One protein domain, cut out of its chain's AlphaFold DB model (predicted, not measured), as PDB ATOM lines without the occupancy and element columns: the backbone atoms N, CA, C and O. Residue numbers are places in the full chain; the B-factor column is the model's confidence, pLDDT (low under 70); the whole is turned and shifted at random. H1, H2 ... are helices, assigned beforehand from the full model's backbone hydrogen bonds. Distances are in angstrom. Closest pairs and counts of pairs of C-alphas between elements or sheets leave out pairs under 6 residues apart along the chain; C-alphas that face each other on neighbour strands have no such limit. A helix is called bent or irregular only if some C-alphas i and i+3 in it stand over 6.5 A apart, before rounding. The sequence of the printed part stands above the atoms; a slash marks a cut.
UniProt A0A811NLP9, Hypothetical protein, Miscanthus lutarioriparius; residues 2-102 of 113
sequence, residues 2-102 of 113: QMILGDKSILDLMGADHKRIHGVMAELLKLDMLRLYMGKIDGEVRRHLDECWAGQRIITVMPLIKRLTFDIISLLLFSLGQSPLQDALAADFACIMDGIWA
ATOM      1  N   GLN A   2      20.401  -9.405  -0.579       74.31
ATOM      2  CA  GLN A   2      21.273  -9.165   0.589       74.31
ATOM      3  C   GLN A   2      22.741  -9.585   0.415       74.31
ATOM      4  O   GLN A   2      23.629  -8.858   0.837       74.31
ATOM      5  N   MET A   3      23.023 -10.718  -0.241       78.50
ATOM      6  CA  MET A   3      24.407 -11.171  -0.473       78.50
ATOM      7  C   MET A   3      25.235 -10.189  -1.321       78.50
ATOM      8  O   MET A   3      26.451 -10.153  -1.196       78.50
ATOM      9  N   ILE A   4      24.584  -9.403  -2.181       83.94
ATOM     10  CA  ILE A   4      25.237  -8.496  -3.134       83.94
ATOM     11  C   ILE A   4      25.144  -7.041  -2.661       83.94
ATOM     12  O   ILE A   4      26.119  -6.304  -2.744       83.94
ATOM     13  N   LEU A   5      23.980  -6.620  -2.157       84.38
ATOM     14  CA  LEU A   5      23.725  -5.233  -1.748       84.38
ATOM     15  C   LEU A   5      23.869  -4.988  -0.240       84.38
ATOM     16  O   LEU A   5      23.846  -3.837   0.195       84.38
ATOM     17  N   GLY A   6      24.021  -6.047   0.554       87.12
ATOM     18  CA  GLY A   6      24.047  -5.984   2.011       87.12
ATOM     19  C   GLY A   6      22.653  -5.925   2.641       87.12
ATOM     20  O   GLY A   6      21.676  -5.494   2.034       87.12
ATOM     21  N   ASP A   7      22.578  -6.327   3.906       86.94
ATOM     22  CA  ASP A   7      21.368  -6.330   4.742       86.94
ATOM     23  C   ASP A   7      20.827  -4.923   5.064       86.94
ATOM     24  O   ASP A   7      19.663  -4.765   5.426       86.94
ATOM     25  N   LYS A   8      21.659  -3.891   4.892       87.88
ATOM     26  CA  LYS A   8      21.297  -2.472   5.050       87.88
ATOM     27  C   LYS A   8      20.893  -1.791   3.741       87.88
ATOM     28  O   LYS A   8      20.752  -0.567   3.710       87.88
ATOM     29  N   SER A   9      20.722  -2.552   2.660       88.75
ATOM     30  CA  SER A   9      20.206  -2.034   1.393       88.75
ATOM     31  C   SER A   9      18.805  -1.449   1.571       88.75
ATOM     32  O   SER A   9      17.955  -2.049   2.222       88.75
ATOM     33  N   ILE A  10      18.515  -0.315   0.924       88.81
ATOM     34  CA  ILE A  10      17.165   0.283   0.928       88.81
ATOM     35  C   ILE A  10      16.083  -0.693   0.437       88.81
ATOM     36  O   ILE A  10      14.928  -0.575   0.845       88.81
ATOM     37  N   LEU A  11      16.461  -1.658  -0.409       86.88
ATOM     38  CA  LEU A  11      15.565  -2.689  -0.932       86.88
ATOM     39  C   LEU A  11      15.197  -3.748   0.118       86.88
ATOM     40  O   LEU A  11      14.142  -4.362   0.003       86.88
ATOM     41  N   ASP A  12      16.056  -3.948   1.118       87.25
ATOM     42  CA  ASP A  12      15.880  -4.944   2.178       87.25
ATOM     43  C   ASP A  12      15.382  -4.309   3.497       87.25
ATOM     44  O   ASP A  12      14.784  -4.990   4.331       87.25
ATOM     45  N   LEU A  13      15.579  -2.997   3.688       92.12
ATOM     46  CA  LEU A  13      15.074  -2.252   4.846       92.12
ATOM     47  C   LEU A  13      13.545  -2.132   4.841       92.12
ATOM     48  O   LEU A  13      12.918  -1.967   3.797       92.12
ATOM     49  N   MET A  14      12.953  -2.101   6.041       91.50
ATOM     50  CA  MET A  14      11.503  -2.009   6.244       91.50
ATOM     51  C   MET A  14      11.125  -0.898   7.231       91.50
ATOM     52  O   MET A  14      11.934  -0.442   8.040       91.50
ATOM     53  N   GLY A  15       9.868  -0.454   7.176       94.12
ATOM     54  CA  GLY A  15       9.283   0.456   8.163       94.12
ATOM     55  C   GLY A  15      10.027   1.788   8.316       94.12
ATOM     56  O   GLY A  15      10.270   2.504   7.342       94.12
ATOM     57  N   ALA A  16      10.346   2.149   9.561       94.62
ATOM     58  CA  ALA A  16      10.961   3.434   9.893       94.62
ATOM     59  C   ALA A  16      12.358   3.607   9.272       94.62
ATOM     60  O   ALA A  16      12.683   4.703   8.811       94.62
ATOM     61  N   ASP A  17      13.146   2.532   9.199       91.94
ATOM     62  CA  ASP A  17      14.495   2.574   8.631       91.94
ATOM     63  C   ASP A  17      14.456   2.797   7.120       91.94
ATOM     64  O   ASP A  17      15.175   3.658   6.604       91.94
ATOM     65  N   HIS A  18      13.540   2.121   6.418       93.62
ATOM     66  CA  HIS A  18      13.300   2.378   4.998       93.62
ATOM     67  C   HIS A  18      12.899   3.840   4.761       93.62
ATOM     68  O   HIS A  18      13.500   4.524   3.933       93.62
ATOM     69  N   LYS A  19      11.934   4.361   5.538       94.31
ATOM     70  CA  LYS A  19      11.480   5.757   5.423       94.31
ATOM     71  C   LYS A  19      12.620   6.752   5.647       94.31
ATOM     72  O   LYS A  19      12.701   7.757   4.943       94.31
ATOM     73  N   ARG A  20      13.499   6.483   6.615       93.44
ATOM     74  CA  ARG A  20      14.654   7.333   6.918       93.44
ATOM     75  C   ARG A  20      15.641   7.369   5.753       93.44
ATOM     76  O   ARG A  20      15.999   8.459   5.314       93.44
ATOM     77  N   ILE A  21      16.064   6.209   5.251       91.38
ATOM     78  CA  ILE A  21      17.032   6.134   4.146       91.38
ATOM     79  C   ILE A  21      16.439   6.713   2.859       91.38
ATOM     80  O   ILE A  21      17.088   7.528   2.204       91.38
ATOM     81  N   HIS A  22      15.185   6.387   2.541       90.75
ATOM     82  CA  HIS A  22      14.486   6.962   1.393       90.75
ATOM     83  C   HIS A  22      14.373   8.491   1.494       90.75
ATOM     84  O   HIS A  22      14.552   9.195   0.503       90.75
ATOM     85  N   GLY A  23      14.111   9.027   2.691       92.94
ATOM     86  CA  GLY A  23      14.084  10.470   2.932       92.94
ATOM     87  C   GLY A  23      15.412  11.145   2.585       92.94
ATOM     88  O   GLY A  23      15.413  12.142   1.874       92.94
ATOM     89  N   VAL A  24      16.540  10.564   3.006       90.50
ATOM     90  CA  VAL A  24      17.880  11.077   2.661       90.50
ATOM     91  C   VAL A  24      18.141  10.996   1.155       90.50
ATOM     92  O   VAL A  24      18.683  11.935   0.582       90.50
ATOM     93  N   MET A  25      17.723   9.921   0.480       87.00
ATOM     94  CA  MET A  25      17.853   9.828  -0.981       87.00
ATOM     95  C   MET A  25      17.018  10.891  -1.707       87.00
ATOM     96  O   MET A  25      17.481  11.469  -2.687       87.00
ATOM     97  N   ALA A  26      15.816  11.199  -1.215       88.75
ATOM     98  CA  ALA A  26      14.962  12.230  -1.798       88.75
ATOM     99  C   ALA A  26      15.586  13.637  -1.717       88.75
ATOM    100  O   ALA A  26      15.341  14.462  -2.594       88.75
ATOM    101  N   GLU A  27      16.436  13.905  -0.720       88.75
ATOM    102  CA  GLU A  27      17.194  15.160  -0.619       88.75
ATOM    103  C   GLU A  27      18.149  15.363  -1.806       88.75
ATOM    104  O   GLU A  27      18.308  16.488  -2.278       88.75
ATOM    105  N   LEU A  28      18.722  14.279  -2.345       82.44
ATOM    106  CA  LEU A  28      19.567  14.324  -3.546       82.44
ATOM    107  C   LEU A  28      18.761  14.683  -4.802       82.44
ATOM    108  O   LEU A  28      19.306  15.219  -5.758       82.44
ATOM    109  N   LEU A  29      17.452  14.425  -4.804       83.31
ATOM    110  CA  LEU A  29      16.559  14.698  -5.934       83.31
ATOM    111  C   LEU A  29      15.854  16.058  -5.830       83.31
ATOM    112  O   LEU A  29      14.997  16.377  -6.655       83.31
ATOM    113  N   LYS A  30      16.192  16.878  -4.828       88.88
ATOM    114  CA  LYS A  30      15.634  18.226  -4.695       88.88
ATOM    115  C   LYS A  30      15.979  19.089  -5.902       88.88
ATOM    116  O   LYS A  30      17.073  19.007  -6.452       88.88
ATOM    117  N   LEU A  31      15.055  19.976  -6.270       86.19
ATOM    118  CA  LEU A  31      15.170  20.827  -7.457       86.19
ATOM    119  C   LEU A  31      16.488  21.617  -7.512       86.19
ATOM    120  O   LEU A  31      17.092  21.725  -8.577       86.19
ATOM    121  N   ASP A  32      16.950  22.130  -6.373       86.94
ATOM    122  CA  ASP A  32      18.200  22.892  -6.294       86.94
ATOM    123  C   ASP A  32      19.426  22.016  -6.593       86.94
ATOM    124  O   ASP A  32      20.337  22.445  -7.303       86.94
ATOM    125  N   MET A  33      19.408  20.758  -6.140       87.56
ATOM    126  CA  MET A  33      20.435  19.771  -6.478       87.56
ATOM    127  C   MET A  33      20.356  19.360  -7.947       87.56
ATOM    128  O   MET A  33      21.378  19.344  -8.625       87.56
ATOM    129  N   LEU A  34      19.156  19.121  -8.485       85.62
ATOM    130  CA  LEU A  34      18.976  18.777  -9.901       85.62
ATOM    131  C   LEU A  34      19.528  19.865 -10.833       85.62
ATOM    132  O   LEU A  34      20.155  19.551 -11.845       85.62
ATOM    133  N   ARG A  35      19.342  21.143 -10.481       87.12
ATOM    134  CA  ARG A  35      19.916  22.273 -11.228       87.12
ATOM    135  C   ARG A  35      21.443  22.250 -11.215       87.12
ATOM    136  O   ARG A  35      22.052  22.443 -12.263       87.12
ATOM    137  N   LEU A  36      22.052  21.974 -10.062       86.31
ATOM    138  CA  LEU A  36      23.503  21.815  -9.944       86.31
ATOM    139  C   LEU A  36      24.010  20.612 -10.758       86.31
ATOM    140  O   LEU A  36      25.055  20.687 -11.405       86.31
ATOM    141  N   TYR A  37      23.271  19.504 -10.738       90.44
ATOM    142  CA  TYR A  37      23.644  18.274 -11.430       90.44
ATOM    143  C   TYR A  37      23.547  18.413 -12.942       90.44
ATOM    144  O   TYR A  37      24.372  17.838 -13.642       90.44
ATOM    145  N   MET A  38      22.607  19.207 -13.455       90.88
ATOM    146  CA  MET A  38      22.380  19.363 -14.892       90.88
ATOM    147  C   MET A  38      23.633  19.801 -15.651       90.88
ATOM    148  O   MET A  38      23.930  19.230 -16.694       90.88
ATOM    149  N   GLY A  39      24.404  20.748 -15.106       91.50
ATOM    150  CA  GLY A  39      25.661  21.179 -15.725       91.50
ATOM    151  C   GLY A  39      26.722  20.073 -15.751       91.50
ATOM    152  O   GLY A  39      27.405  19.897 -16.754       91.50
ATOM    153  N   LYS A  40      26.824  19.285 -14.673       92.38
ATOM    154  CA  LYS A  40      27.750  18.143 -14.597       92.38
ATOM    155  C   LYS A  40      27.340  17.015 -15.545       92.38
ATOM    156  O   LYS A  40      28.184  16.470 -16.243       92.38
ATOM    157  N   ILE A  41      26.047  16.699 -15.585       94.44
ATOM    158  CA  ILE A  41      25.471  15.683 -16.470       94.44
ATOM    159  C   ILE A  41      25.701  16.071 -17.928       94.44
ATOM    160  O   ILE A  41      26.206  15.263 -18.692       94.44
ATOM    161  N   ASP A  42      25.362  17.303 -18.313       94.94
ATOM    162  CA  ASP A  42      25.554  17.790 -19.680       94.94
ATOM    163  C   ASP A  42      27.035  17.754 -20.094       94.94
ATOM    164  O   ASP A  42      27.348  17.304 -21.196       94.94
ATOM    165  N   GLY A  43      27.946  18.142 -19.194       94.56
ATOM    166  CA  GLY A  43      29.388  18.022 -19.416       94.56
ATOM    167  C   GLY A  43      29.838  16.579 -19.661       94.56
ATOM    168  O   GLY A  43      30.516  16.311 -20.653       94.56
ATOM    169  N   GLU A  44      29.411  15.641 -18.813       94.81
ATOM    170  CA  GLU A  44      29.751  14.221 -18.967       94.81
ATOM    171  C   GLU A  44      29.144  13.590 -20.219       94.81
ATOM    172  O   GLU A  44      29.808  12.816 -20.905       94.81
ATOM    173  N   VAL A  45      27.907  13.951 -20.573       95.44
ATOM    174  CA  VAL A  45      27.259  13.482 -21.805       95.44
ATOM    175  C   VAL A  45      28.044  13.945 -23.028       95.44
ATOM    176  O   VAL A  45      28.355  13.118 -23.885       95.44
ATOM    177  N   ARG A  46      28.391  15.237 -23.119       96.19
ATOM    178  CA  ARG A  46      29.170  15.767 -24.252       96.19
ATOM    179  C   ARG A  46      30.522  15.081 -24.364       96.19
ATOM    180  O   ARG A  46      30.836  14.559 -25.426       96.19
ATOM    181  N   ARG A  47      31.262  14.995 -23.254       94.00
ATOM    182  CA  ARG A  47      32.548  14.289 -23.207       94.00
ATOM    183  C   ARG A  47      32.410  12.856 -23.716       94.00
ATOM    184  O   ARG A  47      33.172  12.426 -24.573       94.00
ATOM    185  N   HIS A  48      31.425  12.114 -23.215       93.19
ATOM    186  CA  HIS A  48      31.238  10.714 -23.579       93.19
ATOM    187  C   HIS A  48      30.841  10.540 -25.054       93.19
ATOM    188  O   HIS A  48      31.227   9.552 -25.681       93.19
ATOM    189  N   LEU A  49      30.085  11.481 -25.629       93.31
ATOM    190  CA  LEU A  49      29.803  11.508 -27.066       93.31
ATOM    191  C   LEU A  49      31.081  11.768 -27.878       93.31
ATOM    192  O   LEU A  49      31.348  11.040 -28.835       93.31
ATOM    193  N   ASP A  50      31.887  12.746 -27.471       94.69
ATOM    194  CA  ASP A  50      33.118  13.127 -28.167       94.69
ATOM    195  C   ASP A  50      34.181  12.019 -28.120       94.69
ATOM    196  O   ASP A  50      34.831  11.735 -29.123       94.69
ATOM    197  N   GLU A  51      34.343  11.352 -26.977       92.06
ATOM    198  CA  GLU A  51      35.400  10.355 -26.777       92.06
ATOM    199  C   GLU A  51      35.011   8.951 -27.251       92.06
ATOM    200  O   GLU A  51      35.867   8.199 -27.719       92.06
ATOM    201  N   CYS A  52      33.741   8.559 -27.104       88.12
ATOM    202  CA  CYS A  52      33.335   7.165 -27.308       88.12
ATOM    203  C   CYS A  52      32.426   6.945 -28.527       88.12
ATOM    204  O   CYS A  52      32.266   5.800 -28.952       88.12
ATOM    205  N   TRP A  53      31.806   7.997 -29.076       89.38
ATOM    206  CA  TRP A  53      30.805   7.874 -30.149       89.38
ATOM    207  C   TRP A  53      31.276   8.544 -31.439       89.38
ATOM    208  O   TRP A  53      31.059   8.007 -32.528       89.38
ATOM    209  N   ALA A  54      31.923   9.705 -31.331       91.81
ATOM    210  CA  ALA A  54      32.389  10.458 -32.483       91.81
ATOM    211  C   ALA A  54      33.341   9.622 -33.358       91.81
ATOM    212  O   ALA A  54      34.221   8.909 -32.881       91.81
ATOM    213  N   GLY A  55      33.135   9.690 -34.674       89.38
ATOM    214  CA  GLY A  55      33.945   8.963 -35.655       89.38
ATOM    215  C   GLY A  55      33.620   7.472 -35.803       89.38
ATOM    216  O   GLY A  55      34.159   6.832 -36.707       89.38
ATOM    217  N   GLN A  56      32.719   6.905 -34.992       89.81
ATOM    218  CA  GLN A  56      32.309   5.507 -35.132       89.81
ATOM    219  C   GLN A  56      31.141   5.353 -36.113       89.81
ATOM    220  O   GLN A  56      30.111   6.013 -36.000       89.81
ATOM    221  N   ARG A  57      31.276   4.435 -37.081       91.69
ATOM    222  CA  ARG A  57      30.217   4.140 -38.066       91.69
ATOM    223  C   ARG A  57      29.067   3.320 -37.473       91.69
ATOM    224  O   ARG A  57      27.932   3.439 -37.927       91.69
ATOM    225  N   ILE A  58      29.371   2.453 -36.512       93.56
ATOM    226  CA  ILE A  58      28.416   1.585 -35.820       93.56
ATOM    227  C   ILE A  58      28.777   1.627 -34.342       93.56
ATOM    228  O   ILE A  58      29.937   1.436 -33.995       93.56
ATOM    229  N   ILE A  59      27.776   1.846 -33.494       93.06
ATOM    230  CA  ILE A  59      27.928   1.864 -32.041       93.06
ATOM    231  C   ILE A  59      26.989   0.844 -31.403       93.06
ATOM    232  O   ILE A  59      25.848   0.668 -31.838       93.06
ATOM    233  N   THR A  60      27.445   0.210 -30.326       94.12
ATOM    234  CA  THR A  60      26.576  -0.592 -29.459       94.12
ATOM    235  C   THR A  60      26.142   0.288 -28.296       94.12
ATOM    236  O   THR A  60      26.918   0.561 -27.385       94.12
ATOM    237  N   VAL A  61      24.894   0.758 -28.326       93.00
ATOM    238  CA  VAL A  61      24.403   1.796 -27.400       93.00
ATOM    239  C   VAL A  61      24.376   1.324 -25.942       93.00
ATOM    240  O   VAL A  61      24.729   2.079 -25.043       93.00
ATOM    241  N   MET A  62      23.992   0.069 -25.690       93.81
ATOM    242  CA  MET A  62      23.822  -0.463 -24.331       93.81
ATOM    243  C   MET A  62      25.072  -0.331 -23.431       93.81
ATOM    244  O   MET A  62      24.945   0.250 -22.353       93.81
ATOM    245  N   PRO A  63      26.271  -0.821 -23.810       92.44
ATOM    246  CA  PRO A  63      27.468  -0.658 -22.982       92.44
ATOM    247  C   PRO A  63      27.857   0.814 -22.795       92.44
ATOM    248  O   PRO A  63      28.256   1.196 -21.698       92.44
ATOM    249  N   LEU A  64      27.675   1.650 -23.822       94.38
ATOM    250  CA  LEU A  64      27.995   3.078 -23.762       94.38
ATOM    251  C   LEU A  64      27.089   3.823 -22.776       94.38
ATOM    252  O   LEU A  64      27.575   4.586 -21.952       94.38
ATOM    253  N   ILE A  65      25.780   3.569 -22.803       94.75
ATOM    254  CA  ILE A  65      24.841   4.187 -21.858       94.75
ATOM    255  C   ILE A  65      25.046   3.658 -20.435       94.75
ATOM    256  O   ILE A  65      24.956   4.439 -19.488       94.75
ATOM    257  N   LYS A  66      25.363   2.365 -20.260       94.69
ATOM    258  CA  LYS A  66      25.734   1.817 -18.943       94.69
ATOM    259  C   LYS A  66      26.949   2.547 -18.371       94.69
ATOM    260  O   LYS A  66      26.909   2.962 -17.215       94.69
ATOM    261  N   ARG A  67      27.989   2.744 -19.189       95.25
ATOM    262  CA  ARG A  67      29.203   3.455 -18.784       95.25
ATOM    263  C   ARG A  67      28.922   4.918 -18.449       95.25
ATOM    264  O   ARG A  67      29.222   5.340 -17.341       95.25
ATOM    265  N   LEU A  68      28.256   5.647 -19.342       95.62
ATOM    266  CA  LEU A  68      27.858   7.039 -19.115       95.62
ATOM    267  C   LEU A  68      27.038   7.212 -17.827       95.62
ATOM    268  O   LEU A  68      27.278   8.133 -17.052       95.62
ATOM    269  N   THR A  69      26.084   6.315 -17.570       95.56
ATOM    270  CA  THR A  69      25.260   6.372 -16.352       95.56
ATOM    271  C   THR A  69      26.107   6.168 -15.096       95.56
ATOM    272  O   THR A  69      25.926   6.883 -14.112       95.56
ATOM    273  N   PHE A  70      27.054   5.225 -15.128       96.31
ATOM    274  CA  PHE A  70      27.992   5.015 -14.028       96.31
ATOM    275  C   PHE A  70      28.896   6.238 -13.803       96.31
ATOM    276  O   PHE A  70      29.039   6.697 -12.666       96.31
ATOM    277  N   ASP A  71      29.462   6.805 -14.871       95.25
ATOM    278  CA  ASP A  71      30.316   7.995 -14.808       95.25
ATOM    279  C   ASP A  71      29.549   9.184 -14.196       95.25
ATOM    280  O   ASP A  71      30.044   9.839 -13.280       95.25
ATOM    281  N   ILE A  72      28.289   9.400 -14.598       94.81
ATOM    282  CA  ILE A  72      27.418  10.425 -14.007       94.81
ATOM    283  C   ILE A  72      27.180  10.158 -12.515       94.81
ATOM    284  O   ILE A  72      27.371  11.053 -11.694       94.81
ATOM    285  N   ILE A  73      26.764   8.947 -12.132       93.00
ATOM    286  CA  ILE A  73      26.460   8.630 -10.727       93.00
ATOM    287  C   ILE A  73      27.711   8.787  -9.853       93.00
ATOM    288  O   ILE A  73      27.635   9.375  -8.775       93.00
ATOM    289  N   SER A  74      28.864   8.310 -10.322       94.44
ATOM    290  CA  SER A  74      30.128   8.425  -9.591       94.44
ATOM    291  C   SER A  74      30.591   9.878  -9.444       94.44
ATOM    292  O   SER A  74      31.018  10.276  -8.355       94.44
ATOM    293  N   LEU A  75      30.401  10.707 -10.473       93.19
ATOM    294  CA  LEU A  75      30.661  12.142 -10.398       93.19
ATOM    295  C   LEU A  75      29.712  12.856  -9.425       93.19
ATOM    296  O   LEU A  75      30.132  13.745  -8.684       93.19
ATOM    297  N   LEU A  76      28.426  12.505  -9.416       90.88
ATOM    298  CA  LEU A  76      27.434  13.187  -8.581       90.88
ATOM    299  C   LEU A  76      27.520  12.783  -7.106       90.88
ATOM    300  O   LEU A  76      27.434  13.653  -6.241       90.88
ATOM    301  N   LEU A  77      27.703  11.492  -6.814       88.31
ATOM    302  CA  LEU A  77      27.711  10.974  -5.443       88.31
ATOM    303  C   LEU A  77      29.084  11.059  -4.780       88.31
ATOM    304  O   LEU A  77      29.170  11.335  -3.585       88.31
ATOM    305  N   PHE A  78      30.152  10.830  -5.543       89.50
ATOM    306  CA  PHE A  78      31.506  10.713  -4.998       89.50
ATOM    307  C   PHE A  78      32.444  11.820  -5.479       89.50
ATOM    308  O   PHE A  78      33.588  11.874  -5.038       89.50
ATOM    309  N   SER A  79      31.981  12.716  -6.364       90.25
ATOM    310  CA  SER A  79      32.839  13.712  -7.028       90.25
ATOM    311  C   SER A  79      34.056  13.080  -7.716       90.25
ATOM    312  O   SER A  79      35.107  13.706  -7.829       90.25
ATOM    313  N   LEU A  80      33.905  11.833  -8.177       90.06
ATOM    314  CA  LEU A  80      34.927  11.104  -8.916       90.06
ATOM    315  C   LEU A  80      34.789  11.424 -10.404       90.06
ATOM    316  O   LEU A  80      33.788  11.075 -11.024       90.06
ATOM    317  N   GLY A  81      35.790  12.108 -10.957       84.88
ATOM    318  CA  GLY A  81      35.960  12.254 -12.404       84.88
ATOM    319  C   GLY A  81      36.798  11.118 -13.000       84.88
ATOM    320  O   GLY A  81      37.154  10.165 -12.294       84.88
ATOM    321  N   GLN A  82      37.166  11.267 -14.280       85.56
ATOM    322  CA  GLN A  82      38.040  10.332 -14.995       85.56
ATOM    323  C   GLN A  82      39.297  10.028 -14.185       85.56
ATOM    324  O   GLN A  82      40.163  10.878 -13.965       85.56
ATOM    325  N   SER A  83      39.380   8.790 -13.717       90.19
ATOM    326  CA  SER A  83      40.508   8.308 -12.942       90.19
ATOM    327  C   SER A  83      40.583   6.787 -13.031       90.19
ATOM    328  O   SER A  83      39.546   6.134 -13.166       90.19
ATOM    329  N   PRO A  84      41.777   6.198 -12.845       93.38
ATOM    330  CA  PRO A  84      41.916   4.744 -12.767       93.38
ATOM    331  C   PRO A  84      41.033   4.111 -11.681       93.38
ATOM    332  O   PRO A  84      40.592   2.974 -11.816       93.38
ATOM    333  N   LEU A  85      40.747   4.858 -10.607       93.62
ATOM    334  CA  LEU A  85      39.828   4.425  -9.557       93.62
ATOM    335  C   LEU A  85      38.383   4.336 -10.065       93.62
ATOM    336  O   LEU A  85      37.697   3.364  -9.763       93.62
ATOM    337  N   GLN A  86      37.918   5.326 -10.831       94.56
ATOM    338  CA  GLN A  86      36.580   5.300 -11.425       94.56
ATOM    339  C   GLN A  86      36.435   4.123 -12.399       94.56
ATOM    340  O   GLN A  86      35.416   3.438 -12.367       94.56
ATOM    341  N   ASP A  87      37.463   3.842 -13.207       94.19
ATOM    342  CA  ASP A  87      37.475   2.689 -14.116       94.19
ATOM    343  C   ASP A  87      37.394   1.355 -13.364       94.19
ATOM    344  O   ASP A  87      36.606   0.482 -13.737       94.19
ATOM    345  N   ALA A  88      38.167   1.207 -12.285       95.50
ATOM    346  CA  ALA A  88      38.125   0.016 -11.442       95.50
ATOM    347  C   ALA A  88      36.738  -0.173 -10.808       95.50
ATOM    348  O   ALA A  88      36.151  -1.248 -10.909       95.50
ATOM    349  N   LEU A  89      36.160   0.897 -10.248       95.12
ATOM    350  CA  LEU A  89      34.816   0.852  -9.672       95.12
ATOM    351  C   LEU A  89      33.739   0.539 -10.720       95.12
ATOM    352  O   LEU A  89      32.767  -0.140 -10.400       95.12
ATOM    353  N   ALA A  90      33.890   1.006 -11.963       94.94
ATOM    354  CA  ALA A  90      32.960   0.690 -13.048       94.94
ATOM    355  C   ALA A  90      32.992  -0.806 -13.396       94.94
ATOM    356  O   ALA A  90      31.941  -1.412 -13.623       94.94
ATOM    357  N   ALA A  91      34.188  -1.403 -13.420       94.56
ATOM    358  CA  ALA A  91      34.364  -2.833 -13.647       94.56
ATOM    359  C   ALA A  91      33.757  -3.661 -12.502       94.56
ATOM    360  O   ALA A  91      32.986  -4.588 -12.760       94.56
ATOM    361  N   ASP A  92      34.022  -3.274 -11.252       93.19
ATOM    362  CA  ASP A  92      33.433  -3.917 -10.074       93.19
ATOM    363  C   ASP A  92      31.903  -3.801 -10.087       93.19
ATOM    364  O   ASP A  92      31.189  -4.780  -9.865       93.19
ATOM    365  N   PHE A  93      31.372  -2.623 -10.422       92.44
ATOM    366  CA  PHE A  93      29.933  -2.397 -10.522       92.44
ATOM    367  C   PHE A  93      29.283  -3.265 -11.601       92.44
ATOM    368  O   PHE A  93      28.210  -3.821 -11.370       92.44
ATOM    369  N   ALA A  94      29.923  -3.429 -12.761       91.69
ATOM    370  CA  ALA A  94      29.431  -4.329 -13.800       91.69
ATOM    371  C   ALA A  94      29.348  -5.780 -13.292       91.69
ATOM    372  O   ALA A  94      28.316  -6.426 -13.470       91.69
ATOM    373  N   CYS A  95      30.375  -6.249 -12.574       88.62
ATOM    374  CA  CYS A  95      30.383  -7.578 -11.961       88.62
ATOM    375  C   CYS A  95      29.242  -7.755 -10.940       88.62
ATOM    376  O   CYS A  95      28.520  -8.753 -10.970       88.62
ATOM    377  N   ILE A  96      29.021  -6.754 -10.083       88.25
ATOM    378  CA  ILE A  96      27.906  -6.731  -9.123       88.25
ATOM    379  C   ILE A  96      26.558  -6.812  -9.858       88.25
ATOM    380  O   ILE A  96      25.691  -7.589  -9.458       88.25
ATOM    381  N   MET A  97      26.370  -6.037 -10.933       87.31
ATOM    382  CA  MET A  97      25.122  -6.024 -11.711       87.31
ATOM    383  C   MET A  97      24.822  -7.362 -12.386       87.31
ATOM    384  O   MET A  97      23.660  -7.770 -12.420       87.31
ATOM    385  N   ASP A  98      25.844  -8.062 -12.875       85.31
ATOM    386  CA  ASP A  98      25.681  -9.409 -13.427       85.31
ATOM    387  C   ASP A  98      25.253 -10.404 -12.334       85.31
ATOM    388  O   ASP A  98      24.398 -11.265 -12.560       85.31
ATOM    389  N   GLY A  99      25.767 -10.232 -11.112       82.38
ATOM    390  CA  GLY A  99      25.387 -11.032  -9.951       82.38
ATOM    391  C   GLY A  99      23.941 -10.824  -9.483       82.38
ATOM    392  O   GLY A  99      23.336 -11.764  -8.971       82.38
ATOM    393  N   ILE A 100      23.354  -9.632  -9.657       80.12
ATOM    394  CA  ILE A 100      21.979  -9.336  -9.193       80.12
ATOM    395  C   ILE A 100      20.942 -10.262  -9.837       80.12
ATOM    396  O   ILE A 100      19.983 -10.661  -9.175       80.12
ATOM    397  N   TRP A 101      21.139 -10.611 -11.110       70.56
ATOM    398  CA  TRP A 101      20.245 -11.496 -11.861       70.56
ATOM    399  C   TRP A 101      20.635 -12.975 -11.767       70.56
ATOM    400  O   TRP A 101      19.919 -13.832 -12.284       70.56
ATOM    401  N   ALA A 102      21.754 -13.290 -11.112       75.19
ATOM    402  CA  ALA A 102      22.197 -14.658 -10.918       75.19
ATOM    403  C   ALA A 102      21.386 -15.348  -9.810       75.19
ATOM    404  O   ALA A 102      20.998 -14.745  -8.808       75.19
TER     405      ALA A 102
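What this domain is: This is residues 2 to 102 of the 113 residues of the protein "Hypothetical protein" of Miscanthus lutarioriparius (UniProt A0A811NLP9). Picture two long helices, H2 and H3, meeting near their ends in a wide V, with H4 folded back on H3 inside the V and H5 crossing H4 on its way back towards the short H1. The result is an open, loose arrangement with few contacts: H2 is an arm that touches no helix, and the link residues 54 to 60 stick out beyond H3 and H4. The printed part has 101 residues with five named helices, in the order H1, H2, H3, H4, H5, and no named strand, so its class is all helix. It is loose, with a radius of gyration of the C-alphas of 16.2 A, and spans 51 by 38 by 23 A.

How they stand to each other: Start at H1, residues 2 to 5, and go on to H2, residues 15 to 28, which is apart from it. Next look at Leu 28 and Leu 34, where H2 and H3, residues 31 to 52, are close but not clearly touching: these are their closest C-alphas, 7.8 A apart. H2 and H3 run the same way at a steep tilt of 68 degrees, only just short of about perpendicular. H3 and H4, residues 61 to 78, form a helical hairpin; they touch, the closest C-alphas being those of Ile 41 and Ile 72, 6.1 A apart, and run opposite ways at a steep tilt of 44 degrees. With residues 67 to 74 alone H4 touches residues 86 to 90 of H5, residues 84 to 100; the closest C-alphas, of Phe 70 and Ala 90, are 6.7 A apart, and the two run opposite ways at a steep tilt of 64 degrees. H5 only just touches H1, with residues 96 to 100 alone and 3 pairs of C-alphas within 8 A, the closest those of Ile 4 and Ile 96, 6.8 A apart. H2 is apart from H4 and H5, and H3 is apart from H5. Every O i to N i+4 pair is within hydrogen-bond range in H4 and H5, against 9 of 10 in H2 and 16 of 18 in H3; H1 is too short for such a pair, and its 1 pair of O i and N i+3 is not within range.

Where its parts are: Find C-alpha 2 at (21.273, -9.165, 0.589), where H1 begins. H2 covers 20.9 A from Gly 15 to Leu 28. From C-alpha 31 at (15.170, 20.827, -7.457), H3 runs 30.2 A to Cys 52, with a kink of 29 degrees near residue 38; it is neither bent nor irregular, but only just: C-alphas 36 and 39 are 6.2 A apart. H4 covers 25.1 A, and H5 covers 24.7 A to C-alpha 100 at (21.979, -9.336, -9.193).

The domain as a whole: The two C-alphas farthest apart are those of Ala 16 and Arg 57, at 51.7 A. The printed part has no cut and no long link; the links H2 to H3 and H4 to H5 are tight. The mean pLDDT of the printed part is 90.4, and no printed residue is under 70.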